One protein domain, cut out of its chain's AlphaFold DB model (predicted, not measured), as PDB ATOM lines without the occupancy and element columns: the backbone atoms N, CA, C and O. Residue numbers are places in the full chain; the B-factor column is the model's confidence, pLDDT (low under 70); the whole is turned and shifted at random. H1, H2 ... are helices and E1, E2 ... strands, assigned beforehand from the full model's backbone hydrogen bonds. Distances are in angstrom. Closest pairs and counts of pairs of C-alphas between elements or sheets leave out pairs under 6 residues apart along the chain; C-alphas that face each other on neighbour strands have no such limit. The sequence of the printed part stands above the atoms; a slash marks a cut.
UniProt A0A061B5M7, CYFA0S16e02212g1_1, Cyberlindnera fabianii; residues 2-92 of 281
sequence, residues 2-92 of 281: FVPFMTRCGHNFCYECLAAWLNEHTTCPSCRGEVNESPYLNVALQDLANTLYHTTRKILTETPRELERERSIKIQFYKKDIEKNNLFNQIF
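AT A GLANCE: This is residues 2 to 92 of the 281 residues of the protein "CYFA0S16e02212g1_1" of Cyberlindnera fabianii (UniProt A0A061B5M7). A long body: a small head is built round the two-strand hairpin E1 and E2, and from it two long helices, H2 and H3, run side by side as a loose wedge, linked at the end far from the head. In the head, H1 follows the hairpin and packs on H4 and on residues 74 to 78 of H3, while residues 25 to 42 make a long loop that returns beside E1. The 91 printed residues hold two named strands and then four named helices, in the order E1, E2, H1, H2, H3, H4; the sheet E1 - E2 is antiparallel and the class is mostly helix. The whole is only just compact, close to loose, with a radius of gyration of the C-alphas of 14.5 A, and elongated, spanning 45 by 27 by 19 A.

IN THESE COORDINATES: E1 is residues 4 to 6, beginning at C-alpha 4 (139.066, 169.012, 99.701), and E2 is residues 12 to 14. H1, residues 15 to 24, is 14.9 A long from first to last C-alpha. H2, residues 43 to 59, is 24.2 A long and begins at C-alpha 43 (141.399, 161.803, 98.602). H3, residues 65 to 83, is the longest helix at 26.9 A. H4 is residues 87 to 90, ending at C-alpha 90 (154.333, 178.638, 99.419).

HOW THE PARTS SIT: E1 and E2 form an antiparallel hairpin, with 142 degrees between their directions; N 5 and O 13 are 2.8 A apart and N 13 and O 5 2.9 A, both within hydrogen-bond range. Residues 5 to 6 of E1 also pair antiparallel with residues 40 to 41. The closest C-alphas of E1 and H1 are those of Phe 5 and Tyr 15, 5.8 A apart. Those of E1 and H2 are Pro 4 and Gln 46, 6.0 A apart. H1 touches H3, through residues 74 to 78 of H3 alone; the closest C-alphas are those of Tyr 15 and Tyr 78, 7.0 A apart, and the helices run the same way at a steep tilt of 59 degrees. H1 touches H4, closest at the C-alphas of Ala 19 and Phe 88, 5.1 A apart. H3 and H4 only just touch, with 3 pairs of C-alphas within 8 A, and only at the corner by their link; the closest are those of Asp 81 and Leu 87, 5.3 A apart. H2 touches no helix but is near H3, with 6 pairs of C-alphas within 10 A; H2 and H4 are apart. Every O i to N i+4 pair is within hydrogen-bond range in H2 and H3, against 5 of 6 in H1, and H4 is too short for such a pair.

THE WHOLE: The two C-alphas farthest apart are those of Asn 36 and Thr 61, at 45.0 A. The printed part has no cut. The link from H1 to H2, 18 residues, is long; the other four links are tight. The mean pLDDT of the printed part is 91.5, and residue 63 alone is under 70.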
ATOM      1  N   PHE A   2     135.132 170.481  95.529       92.88
ATOM      2  CA  PHE A   2     135.653 169.486  94.565       92.88
ATOM      3  C   PHE A   2     137.124 169.113  94.783       92.88
ATOM      4  O   PHE A   2     137.577 168.079  94.305       92.88
ATOM      5  N   VAL A   3     137.858 169.951  95.514       95.88
ATOM      6  CA  VAL A   3     139.240 169.699  95.932       95.88
ATOM      7  C   VAL A   3     139.314 169.941  97.441       95.88
ATOM      8  O   VAL A   3     139.439 171.094  97.870       95.88
ATOM      9  N   PRO A   4     139.103 168.895  98.253       96.94
ATOM     10  CA  PRO A   4     139.066 169.012  99.701       96.94
ATOM     11  C   PRO A   4     140.449 168.847 100.339       96.94
ATOM     12  O   PRO A   4     141.140 167.864 100.095       96.94
ATOM     13  N   PHE A   5     140.823 169.771 101.216       97.06
ATOM     14  CA  PHE A   5     142.050 169.714 102.006       97.06
ATOM     15  C   PHE A   5     141.738 169.605 103.491       97.06
ATOM     16  O   PHE A   5     140.835 170.275 103.991       97.06
ATOM     17  N   MET A   6     142.519 168.788 104.190       96.94
ATOM     18  CA  MET A   6     142.422 168.562 105.621       96.94
ATOM     19  C   MET A   6     143.613 169.200 106.338       96.94
ATOM     20  O   MET A   6     144.774 169.036 105.960       96.94
ATOM     21  N   THR A   7     143.304 169.943 107.393       95.81
ATOM     22  CA  THR A   7     144.294 170.471 108.342       95.81
ATOM     23  C   THR A   7     144.644 169.412 109.391       95.81
ATOM     24  O   THR A   7     143.855 168.505 109.634       95.81
ATOM     25  N   ARG A   8     145.782 169.543 110.088       94.38
ATOM     26  CA  ARG A   8     146.208 168.590 111.139       94.38
ATOM     27  C   ARG A   8     145.183 168.367 112.253       94.38
ATOM     28  O   ARG A   8     145.120 167.284 112.816       94.38
ATOM     29  N   CYS A   9     144.353 169.369 112.535       95.00
ATOM     30  CA  CYS A   9     143.262 169.259 113.503       95.00
ATOM     31  C   CYS A   9     142.040 168.458 112.999       95.00
ATOM     32  O   CYS A   9     141.054 168.351 113.718       95.00
ATOM     33  N   GLY A  10     142.070 167.933 111.767       95.50
ATOM     34  CA  GLY A  10     141.013 167.099 111.185       95.50
ATOM     35  C   GLY A  10     139.914 167.859 110.432       95.50
ATOM     36  O   GLY A  10     139.081 167.235 109.778       95.50
ATOM     37  N   HIS A  11     139.905 169.196 110.460       97.19
ATOM     38  CA  HIS A  11     138.914 169.990 109.726       97.19
ATOM     39  C   HIS A  11     139.234 170.065 108.231       97.19
ATOM     40  O   HIS A  11     140.400 170.215 107.845       97.19
ATOM     41  N   ASN A  12     138.183 169.986 107.409       97.38
ATOM     42  CA  ASN A  12     138.262 169.903 105.953       97.38
ATOM     43  C   ASN A  12     137.656 171.145 105.295       97.38
ATOM     44  O   ASN A  12     136.548 171.553 105.636       97.38
ATOM     45  N   PHE A  13     138.349 171.694 104.301       97.06
ATOM     46  CA  PHE A  13     137.926 172.887 103.570       97.06
ATOM     47  C   PHE A  13     138.234 172.749 102.080       97.06
ATOM     48  O   PHE A  13     139.049 171.923 101.671       97.06
ATOM     49  N   CYS A  14     137.595 173.572 101.247       96.12
ATOM     50  CA  CYS A  14     137.972 173.651  99.841       96.12
ATOM     51  C   CYS A  14     139.373 174.275  99.701       96.12
ATOM     52  O   CYS A  14     139.706 175.169 100.479       96.12
ATOM     53  N   TYR A  15     140.176 173.828  98.727       96.06
ATOM     54  CA  TYR A  15     141.540 174.342  98.512       96.06
ATOM     55  C   TYR A  15     141.590 175.878  98.468       96.06
ATOM     56  O   TYR A  15     142.307 176.491  99.249       96.06
ATOM     57  N   GLU A  16     140.762 176.495  97.625       94.44
ATOM     58  CA  GLU A  16     140.669 177.953  97.467       94.44
ATOM     59  C   GLU A  16     140.277 178.667  98.771       94.44
ATOM     60  O   GLU A  16     140.909 179.643  99.160       94.44
ATOM     61  N   CYS A  17     139.278 178.136  99.479       95.50
ATOM     62  CA  CYS A  17     138.782 178.670 100.747       95.50
ATOM     63  C   CYS A  17     139.900 178.699 101.796       95.50
ATOM     64  O   CYS A  17     140.095 179.687 102.502       95.50
ATOM     65  N   LEU A  18     140.635 177.589 101.890       95.50
ATOM     66  CA  LEU A  18     141.720 177.437 102.843       95.50
ATOM     67  C   LEU A  18     142.933 178.277 102.442       95.50
ATOM     68  O   LEU A  18     143.542 178.890 103.306       95.50
ATOM     69  N   ALA A  19     143.259 178.357 101.151       93.44
ATOM     70  CA  ALA A  19     144.337 179.204 100.651       93.44
ATOM     71  C   ALA A  19     144.068 180.692 100.907       93.44
ATOM     72  O   ALA A  19     144.959 181.393 101.378       93.44
ATOM     73  N   ALA A  20     142.840 181.159 100.662       93.25
ATOM     74  CA  ALA A  20     142.435 182.530 100.961       93.25
ATOM     75  C   ALA A  20     142.581 182.845 102.456       93.25
ATOM     76  O   ALA A  20     143.202 183.841 102.810       93.25
ATOM     77  N   TRP A  21     142.092 181.958 103.327       95.00
ATOM     78  CA  TRP A  21     142.238 182.116 104.774       95.00
ATOM     79  C   TRP A  21     143.703 182.121 105.218       95.00
ATOM     80  O   TRP A  21     144.115 182.977 105.996       95.00
ATOM     81  N   LEU A  22     144.505 181.183 104.700       91.00
ATOM     82  CA  LEU A  22     145.898 181.018 105.110       91.00
ATOM     83  C   LEU A  22     146.808 182.178 104.686       91.00
ATOM     84  O   LEU A  22     147.861 182.383 105.292       91.00
ATOM     85  N   ASN A  23     146.400 182.962 103.683       88.06
ATOM     86  CA  ASN A  23     147.102 184.191 103.315       88.06
ATOM     87  C   ASN A  23     147.082 185.222 104.449       88.06
ATOM     88  O   ASN A  23     148.084 185.899 104.678       88.06
ATOM     89  N   GLU A  24     145.970 185.324 105.175       87.44
ATOM     90  CA  GLU A  24     145.775 186.326 106.228       87.44
ATOM     91  C   GLU A  24     146.053 185.752 107.625       87.44
ATOM     92  O   GLU A  24     146.632 186.422 108.482       87.44
ATOM     93  N   HIS A  25     145.717 184.482 107.847       89.19
ATOM     94  CA  HIS A  25     145.747 183.834 109.156       89.19
ATOM     95  C   HIS A  25     146.529 182.519 109.127       89.19
ATOM     96  O   HIS A  25     146.476 181.770 108.168       89.19
ATOM     97  N   THR A  26     147.221 182.164 110.208       88.56
ATOM     98  CA  THR A  26     147.949 180.880 110.320       88.56
ATOM     99  C   THR A  26     147.212 179.857 111.185       88.56
ATOM    100  O   THR A  26     147.828 178.999 111.813       88.56
ATOM    101  N   THR A  27     145.885 179.949 111.246       93.31
ATOM    102  CA  THR A  27     145.027 179.133 112.117       93.31
ATOM    103  C   THR A  27     143.960 178.391 111.320       93.31
ATOM    104  O   THR A  27     143.688 178.705 110.166       93.31
ATOM    105  N   CYS A  28     143.336 177.383 111.922       95.88
ATOM    106  CA  CYS A  28     142.201 176.685 111.337       95.88
ATOM    107  C   CYS A  28     140.939 177.572 111.389       95.88
ATOM    108  O   CYS A  28     140.598 178.042 112.477       95.88
ATOM    109  N   PRO A  29     140.180 177.732 110.287       96.38
ATOM    110  CA  PRO A  29     138.927 178.494 110.290       96.38
ATOM    111  C   PRO A  29     137.877 177.987 111.293       96.38
ATOM    112  O   PRO A  29     137.069 178.769 111.784       96.38
ATOM    113  N   SER A  30     137.873 176.682 111.598       96.69
ATOM    114  CA  SER A  30     136.866 176.062 112.473       96.69
ATOM    115  C   SER A  30     137.273 176.058 113.944       96.69
ATOM    116  O   SER A  30     136.531 176.565 114.778       96.69
ATOM    117  N   CYS A  31     138.438 175.502 114.286       96.94
ATOM    118  CA  CYS A  31     138.851 175.361 115.688       96.94
ATOM    119  C   CYS A  31     139.881 176.392 116.153       96.94
ATOM    120  O   CYS A  31     140.275 176.360 117.314       96.94
ATOM    121  N   ARG A  32     140.356 177.273 115.262       94.69
ATOM    122  CA  ARG A  32     141.416 178.267 115.522       94.69
ATOM    123  C   ARG A  32     142.767 177.691 115.962       94.69
ATOM    124  O   ARG A  32     143.675 178.466 116.238       94.69
ATOM    125  N   GLY A  33     142.929 176.368 115.964       91.81
ATOM    126  CA  GLY A  33     144.220 175.723 116.199       91.81
ATOM    127  C   GLY A  33     145.247 176.130 115.142       91.81
ATOM    128  O   GLY A  33     144.885 176.393 113.993       91.81
ATOM    129  N   GLU A  34     146.517 176.196 115.525       89.12
ATOM    130  CA  GLU A  34     147.599 176.598 114.624       89.12
ATOM    131  C   GLU A  34     147.772 175.624 113.453       89.12
ATOM    132  O   GLU A  34     147.715 174.401 113.604       89.12
ATOM    133  N   VAL A  35     148.008 176.179 112.266       90.62
ATOM    134  CA  VAL A  35     148.303 175.426 111.044       90.62
ATOM    135  C   VAL A  35     149.764 175.676 110.689       90.62
ATOM    136  O   VAL A  35     150.098 176.522 109.858       90.62
ATOM    137  N   ASN A  36     150.637 174.930 111.362       83.56
ATOM    138  CA  ASN A  36     152.089 175.030 111.191       83.56
ATOM    139  C   ASN A  36     152.588 174.208 109.996       83.56
ATOM    140  O   ASN A  36     153.609 174.518 109.401       83.56
ATOM    141  N   GLU A  37     151.835 173.210 109.555       86.00
ATOM    142  CA  GLU A  37     152.215 172.356 108.431       86.00
ATOM    143  C   GLU A  37     151.256 172.510 107.260       86.00
ATOM    144  O   GLU A  37     150.095 172.887 107.441       86.00
ATOM    145  N   SER A  38     151.747 172.196 106.056       90.31
ATOM    146  CA  SER A  38     150.911 172.224 104.860       90.31
ATOM    147  C   SER A  38     149.736 171.256 105.028       90.31
ATOM    148  O   SER A  38     149.963 170.073 105.299       90.31
ATOM    149  N   PRO A  39     148.487 171.718 104.834       94.12
ATOM    150  CA  PRO A  39     147.326 170.846 104.753       94.12
ATOM    151  C   PRO A  39     147.510 169.777 103.669       94.12
ATOM    152  O   PRO A  39     148.191 170.007 102.666       94.12
ATOM    153  N   TYR A  40     146.863 168.629 103.855       94.56
ATOM    154  CA  TYR A  40     146.938 167.479 102.952       94.56
ATOM    155  C   TYR A  40     145.617 167.270 102.208       94.56
ATOM    156  O   TYR A  40     144.538 167.524 102.744       94.56
ATOM    157  N   LEU A  41     145.697 166.816 100.957       95.94
ATOM    158  CA  LEU A  41     144.525 166.503 100.139       95.94
ATOM    159  C   LEU A  41     143.774 165.311 100.748       95.94
ATOM    160  O   LEU A  41     144.360 164.254 100.983       95.94
ATOM    161  N   ASN A  42     142.471 165.459 100.986       97.12
ATOM    162  CA  ASN A  42     141.632 164.364 101.462       97.12
ATOM    163  C   ASN A  42     141.040 163.600 100.270       97.12
ATOM    164  O   ASN A  42     139.941 163.906  99.807       97.12
ATOM    165  N   VAL A  43     141.776 162.598  99.785       95.88
ATOM    166  CA  VAL A  43     141.399 161.803  98.602       95.88
ATOM    167  C   VAL A  43     140.049 161.105  98.793       95.88
ATOM    168  O   VAL A  43     139.199 161.176  97.915       95.88
ATOM    169  N   ALA A  44     139.775 160.548  99.978       96.12
ATOM    170  CA  ALA A  44     138.499 159.880 100.251       96.12
ATOM    171  C   ALA A  44     137.296 160.832 100.122       96.12
ATOM    172  O   ALA A  44     136.269 160.489  99.535       96.12
ATOM    173  N   LEU A  45     137.424 162.060 100.638       96.50
ATOM    174  CA  LEU A  45     136.374 163.070 100.501       96.50
ATOM    175  C   LEU A  45     136.267 163.591  99.060       96.50
ATOM    176  O   LEU A  45     135.178 163.963  98.620       96.50
ATOM    177  N   GLN A  46     137.376 163.605  98.319       96.00
ATOM    178  CA  GLN A  46     137.396 163.976  96.907       96.00
ATOM    179  C   GLN A  46     136.653 162.944  96.053       96.00
ATOM    180  O   GLN A  46     135.802 163.320  95.246       96.00
ATOM    181  N   ASP A  47     136.909 161.659  96.282       96.25
ATOM    182  CA  ASP A  47     136.244 160.552  95.597       96.25
ATOM    183  C   ASP A  47     134.747 160.531  95.899       96.25
ATOM    184  O   ASP A  47     133.925 160.375  94.991       96.25
ATOM    185  N   LEU A  48     134.372 160.781  97.158       96.31
ATOM    186  CA  LEU A  48     132.971 160.932  97.543       96.31
ATOM    187  C   LEU A  48     132.315 162.105  96.803       96.31
ATOM    188  O   LEU A  48     131.246 161.939  96.217       96.31
ATOM    189  N   ALA A  49     132.954 163.277  96.778       94.44
ATOM    190  CA  ALA A  49     132.430 164.448  96.077       94.44
ATOM    191  C   ALA A  49     132.280 164.202  94.564       94.44
ATOM    192  O   ALA A  49     131.272 164.594  93.974       94.44
ATOM    193  N   ASN A  50     133.244 163.518  93.942       93.12
ATOM    194  CA  ASN A  50     133.179 163.127  92.534       93.12
ATOM    195  C   ASN A  50     132.049 162.120  92.281       93.12
ATOM    196  O   ASN A  50     131.267 162.292  91.347       93.12
ATOM    197  N   THR A  51     131.900 161.112  93.136       94.69
ATOM    198  CA  THR A  51     130.833 160.110  93.016       94.69
ATOM    199  C   THR A  51     129.454 160.752  93.146       94.69
ATOM    200  O   THR A  51     128.570 160.505  92.323       94.69
ATOM    201  N   LEU A  52     129.270 161.636  94.131       93.00
ATOM    202  CA  LEU A  52     128.035 162.402  94.302       93.00
ATOM    203  C   LEU A  52     127.753 163.288  93.088       93.00
ATOM    204  O   LEU A  52     126.623 163.342  92.611       93.00
ATOM    205  N   TYR A  53     128.779 163.925  92.527       91.75
ATOM    206  CA  TYR A  53     128.643 164.717  91.309       91.75
ATOM    207  C   TYR A  53     128.184 163.868  90.110       91.75
ATOM    208  O   TYR A  53     127.212 164.216  89.439       91.75
ATOM    209  N   HIS A  54     128.824 162.723  89.860       90.06
ATOM    210  CA  HIS A  54     128.489 161.855  88.728       90.06
ATOM    211  C   HIS A  54     127.110 161.199  88.861       90.06
ATOM    212  O   HIS A  54     126.374 161.111  87.878       90.06
ATOM    213  N   THR A  55     126.744 160.758  90.066       91.44
ATOM    214  CA  THR A  55     125.416 160.187  90.345       91.44
ATOM    215  C   THR A  55     124.323 161.236  90.190       91.44
ATOM    216  O   THR A  55     123.342 160.991  89.490       91.44
ATOM    217  N   THR A  56     124.530 162.437  90.737       88.69
ATOM    218  CA  THR A  56     123.596 163.560  90.588       88.69
ATOM    219  C   THR A  56     123.423 163.944  89.119       88.69
ATOM    220  O   THR A  56     122.291 164.091  88.667       88.69
ATOM    221  N   ARG A  57     124.511 163.999  88.335       87.56
ATOM    222  CA  ARG A  57     124.456 164.229  86.880       87.56
ATOM    223  C   ARG A  57     123.654 163.175  86.124       87.56
ATOM    224  O   ARG A  57     123.069 163.477  85.096       87.56
ATOM    225  N   LYS A  58     123.667 161.925  86.586       86.75
ATOM    226  CA  LYS A  58     122.941 160.831  85.930       86.75
ATOM    227  C   LYS A  58     121.446 160.847  86.255       86.75
ATOM    228  O   LYS A  58     120.648 160.417  85.430       86.75
ATOM    229  N   ILE A  59     121.084 161.281  87.462       89.00
ATOM    230  CA  ILE A  59     119.694 161.319  87.941       89.00
ATOM    231  C   ILE A  59     118.985 162.580  87.444       89.00
ATOM    232  O   ILE A  59     117.834 162.516  87.017       89.00
ATOM    233  N   LEU A  60     119.666 163.725  87.494       84.88
ATOM    234  CA  LEU A  60     119.137 164.979  86.980       84.88
ATOM    235  C   LEU A  60     119.315 164.995  85.461       84.88
ATOM    236  O   LEU A  60     120.434 164.991  84.963       84.88
ATOM    237  N   THR A  61     118.206 165.018  84.720       73.25
ATOM    238  CA  THR A  61     118.201 165.075  83.246       73.25
ATOM    239  C   THR A  61     118.891 166.322  82.698       73.25
ATOM    240  O   THR A  61     119.395 166.311  81.580       73.25
ATOM    241  N   GLU A  62     118.928 167.386  83.495       75.94
ATOM    242  CA  GLU A  62     119.681 168.599  83.220       75.94
ATOM    243  C   GLU A  62     120.607 168.861  84.407       75.94
ATOM    244  O   GLU A  62     120.156 169.193  85.507       75.94
ATOM    245  N   THR A  63     121.914 168.710  84.201       68.94
ATOM    246  CA  THR A  63     122.879 169.261  85.147       68.94
ATOM    247  C   THR A  63     122.861 170.777  85.056       68.94
ATOM    248  O   THR A  63     122.896 171.339  83.954       68.94
ATOM    249  N   PRO A  64     122.859 171.487  86.196       80.44
ATOM    250  CA  PRO A  64     123.090 172.917  86.178       80.44
ATOM    251  C   PRO A  64     124.456 173.182  85.533       80.44
ATOM    252  O   PRO A  64     125.489 172.848  86.111       80.44
ATOM    253  N   ARG A  65     124.473 173.809  84.347       84.19
ATOM    254  CA  ARG A  65     125.711 174.231  83.650       84.19
ATOM    255  C   ARG A  65     126.634 175.055  84.552       84.19
ATOM    256  O   ARG A  65     127.839 175.120  84.329       84.19
ATOM    257  N   GLU A  66     126.055 175.715  85.547       87.12
ATOM    258  CA  GLU A  66     126.787 176.459  86.563       87.12
ATOM    259  C   GLU A  66     127.651 175.549  87.445       87.12
ATOM    260  O   GLU A  66     128.825 175.836  87.656       87.12
ATOM    261  N   LEU A  67     127.124 174.399  87.877       87.88
ATOM    262  CA  LEU A  67     127.848 173.448  88.723       87.88
ATOM    263  C   LEU A  67     129.057 172.845  87.993       87.88
ATOM    264  O   LEU A  67     130.127 172.682  88.578       87.88
ATOM    265  N   GLU A  68     128.896 172.538  86.705       90.00
ATOM    266  CA  GLU A  68     129.978 172.075  85.826       90.00
ATOM    267  C   GLU A  68     131.099 173.110  85.710       90.00
ATOM    268  O   GLU A  68     132.282 172.774  85.842       90.00
ATOM    269  N   ARG A  69     130.736 174.382  85.511       91.69
ATOM    270  CA  ARG A  69     131.703 175.484  85.470       91.69
ATOM    271  C   ARG A  69     132.413 175.643  86.802       91.69
ATOM    272  O   ARG A  69     133.639 175.674  86.821       91.69
ATOM    273  N   GLU A  70     131.671 175.687  87.904       91.69
ATOM    274  CA  GLU A  70     132.234 175.845  89.244       91.69
ATOM    275  C   GLU A  70     133.218 174.713  89.573       91.69
ATOM    276  O   GLU A  70     134.324 174.961  90.065       91.69
ATOM    277  N   ARG A  71     132.854 173.467  89.240       92.50
ATOM    278  CA  ARG A  71     133.739 172.301  89.365       92.50
ATOM    279  C   ARG A  71     135.029 172.497  88.587       92.50
ATOM    280  O   ARG A  71     136.113 172.354  89.152       92.50
ATOM    281  N   SER A  72     134.900 172.837  87.311       93.56
ATOM    282  CA  SER A  72     136.029 172.995  86.396       93.56
ATOM    283  C   SER A  72     136.978 174.098  86.862       93.56
ATOM    284  O   SER A  72     138.184 173.880  86.916       93.56
ATOM    285  N   ILE A  73     136.440 175.245  87.287       94.50
ATOM    286  CA  ILE A  73     137.220 176.378  87.802       94.50
ATOM    287  C   ILE A  73     138.026 175.961  89.036       94.50
ATOM    288  O   ILE A  73     139.241 176.159  89.073       94.50
ATOM    289  N   LYS A  74     137.378 175.326  90.021       93.94
ATOM    290  CA  LYS A  74     138.029 174.932  91.282       93.94
ATOM    291  C   LYS A  74     139.111 173.875  91.079       93.94
ATOM    292  O   LYS A  74     140.171 173.956  91.696       93.94
ATOM    293  N   ILE A  75     138.865 172.900  90.203       94.62
ATOM    294  CA  ILE A  75     139.854 171.867  89.870       94.62
ATOM    295  C   ILE A  75     141.029 172.475  89.096       94.62
ATOM    296  O   ILE A  75     142.178 172.201  89.433       94.62
ATOM    297  N   GLN A  76     140.771 173.323  88.096       95.31
ATOM    298  CA  GLN A  76     141.835 173.962  87.316       95.31
ATOM    299  C   GLN A  76     142.702 174.896  88.159       95.31
ATOM    300  O   GLN A  76     143.912 174.933  87.959       95.31
ATOM    301  N   PHE A  77     142.108 175.647  89.088       93.25
ATOM    302  CA  PHE A  77     142.855 176.507  90.005       93.25
ATOM    303  C   PHE A  77     143.865 175.691  90.824       93.25
ATOM    304  O   PHE A  77     145.053 175.999  90.826       93.25
ATOM    305  N   TYR A  78     143.413 174.583  91.415       94.25
ATOM    306  CA  TYR A  78     144.286 173.655  92.130       94.25
ATOM    307  C   TYR A  78     145.375 173.043  91.231       94.25
ATOM    308  O   TYR A  78     146.548 173.077  91.595       94.25
ATOM    309  N   LYS A  79     145.020 172.532  90.040       94.62
ATOM    310  CA  LYS A  79     145.987 171.939  89.093       94.62
ATOM    311  C   LYS A  79     147.092 172.936  88.710       94.62
ATOM    312  O   LYS A  79     148.268 172.590  88.766       94.62
ATOM    313  N   LYS A  80     146.731 174.194  88.432       94.62
ATOM    314  CA  LYS A  80     147.693 175.271  88.129       94.62
ATOM    315  C   LYS A  80     148.672 175.529  89.276       94.62
ATOM    316  O   LYS A  80     149.849 175.780  89.020       94.62
ATOM    317  N   ASP A  81     148.207 175.484  90.522       92.50
ATOM    318  CA  ASP A  81     149.071 175.690  91.689       92.50
ATOM    319  C   ASP A  81     149.997 174.497  91.951       92.50
ATOM    320  O   ASP A  81     151.138 174.703  92.365       92.50
ATOM    321  N   ILE A  82     149.563 173.267  91.655       92.81
ATOM    322  CA  ILE A  82     150.441 172.088  91.685       92.81
ATOM    323  C   ILE A  82     151.547 172.215  90.636       92.81
ATOM    324  O   ILE A  82     152.720 172.085  90.976       92.81
ATOM    325  N   GLU A  83     151.189 172.501  89.380       93.56
ATOM    326  CA  GLU A  83     152.137 172.615  88.261       93.56
ATOM    327  C   GLU A  83     153.206 173.680  88.522       93.56
ATOM    328  O   GLU A  83     154.388 173.479  88.251       93.56
ATOM    329  N   LYS A  84     152.803 174.812  89.107       89.94
ATOM    330  CA  LYS A  84     153.712 175.903  89.489       89.94
ATOM    331  C   LYS A  84     154.438 175.659  90.809       89.94
ATOM    332  O   LYS A  84     155.212 176.511  91.241       89.94
ATOM    333  N   ASN A  85     154.172 174.537  91.473       86.50
ATOM    334  CA  ASN A  85     154.669 174.218  92.805       86.50
ATOM    335  C   ASN A  85     154.370 175.335  93.836       86.50
ATOM    336  O   ASN A  85     155.150 175.584  94.760       86.50
ATOM    337  N   ASN A  86     153.230 176.013  93.665       88.06
ATOM    338  CA  ASN A  86     152.783 177.196  94.399       88.06
ATOM    339  C   ASN A  86     151.595 176.892  95.333       88.06
ATOM    340  O   ASN A  86     150.759 177.756  95.591       88.06
ATOM    341  N   LEU A  87     151.504 175.662  95.843       90.44
ATOM    342  CA  LEU A  87     150.452 175.293  96.792       90.44
ATOM    343  C   LEU A  87     150.449 176.235  97.997       90.44
ATOM    344  O   LEU A  87     151.496 176.473  98.611       90.44
ATOM    345  N   PHE A  88     149.264 176.762  98.316       89.69
ATOM    346  CA  PHE A  88     149.054 177.716  99.406       89.69
ATOM    347  C   PHE A  88     150.054 178.882  99.368       89.69
ATOM    348  O   PHE A  88     150.623 179.230 100.399       89.69
ATOM    349  N   ASN A  89     150.346 179.429  98.180       83.81
ATOM    350  CA  ASN A  89     151.294 180.536  97.990       83.81
ATOM    351  C   ASN A  89     152.662 180.314  98.660       83.81
ATOM    352  O   ASN A  89     153.322 181.258  99.085       83.81
ATOM    353  N   GLN A  90     153.076 179.048  98.790       80.75
ATOM    354  CA  GLN A  90     154.333 178.638  99.419       80.75
ATOM    355  C   GLN A  90     154.490 179.053 100.891       80.75
ATOM    356  O   GLN A  90     155.596 178.955 101.423       80.75
ATOM    357  N   ILE A  91     153.395 179.398 101.583       82.12
ATOM    358  CA  ILE A  91     153.395 179.795 103.005       82.12
ATOM    359  C   ILE A  91     154.109 178.753 103.886       82.12
ATOM    360  O   ILE A  91     154.697 179.088 104.910       82.12
ATOM    361  N   PHE A  92     154.081 177.478 103.483       81.88
ATOM    362  CA  PHE A  92     154.662 176.377 104.247       81.88
ATOM    363  C   PHE A  92     156.101 176.006 103.877       81.88
ATOM    364  O   PHE A  92     156.750 175.333 104.672       81.88
TER     365      PHE A  92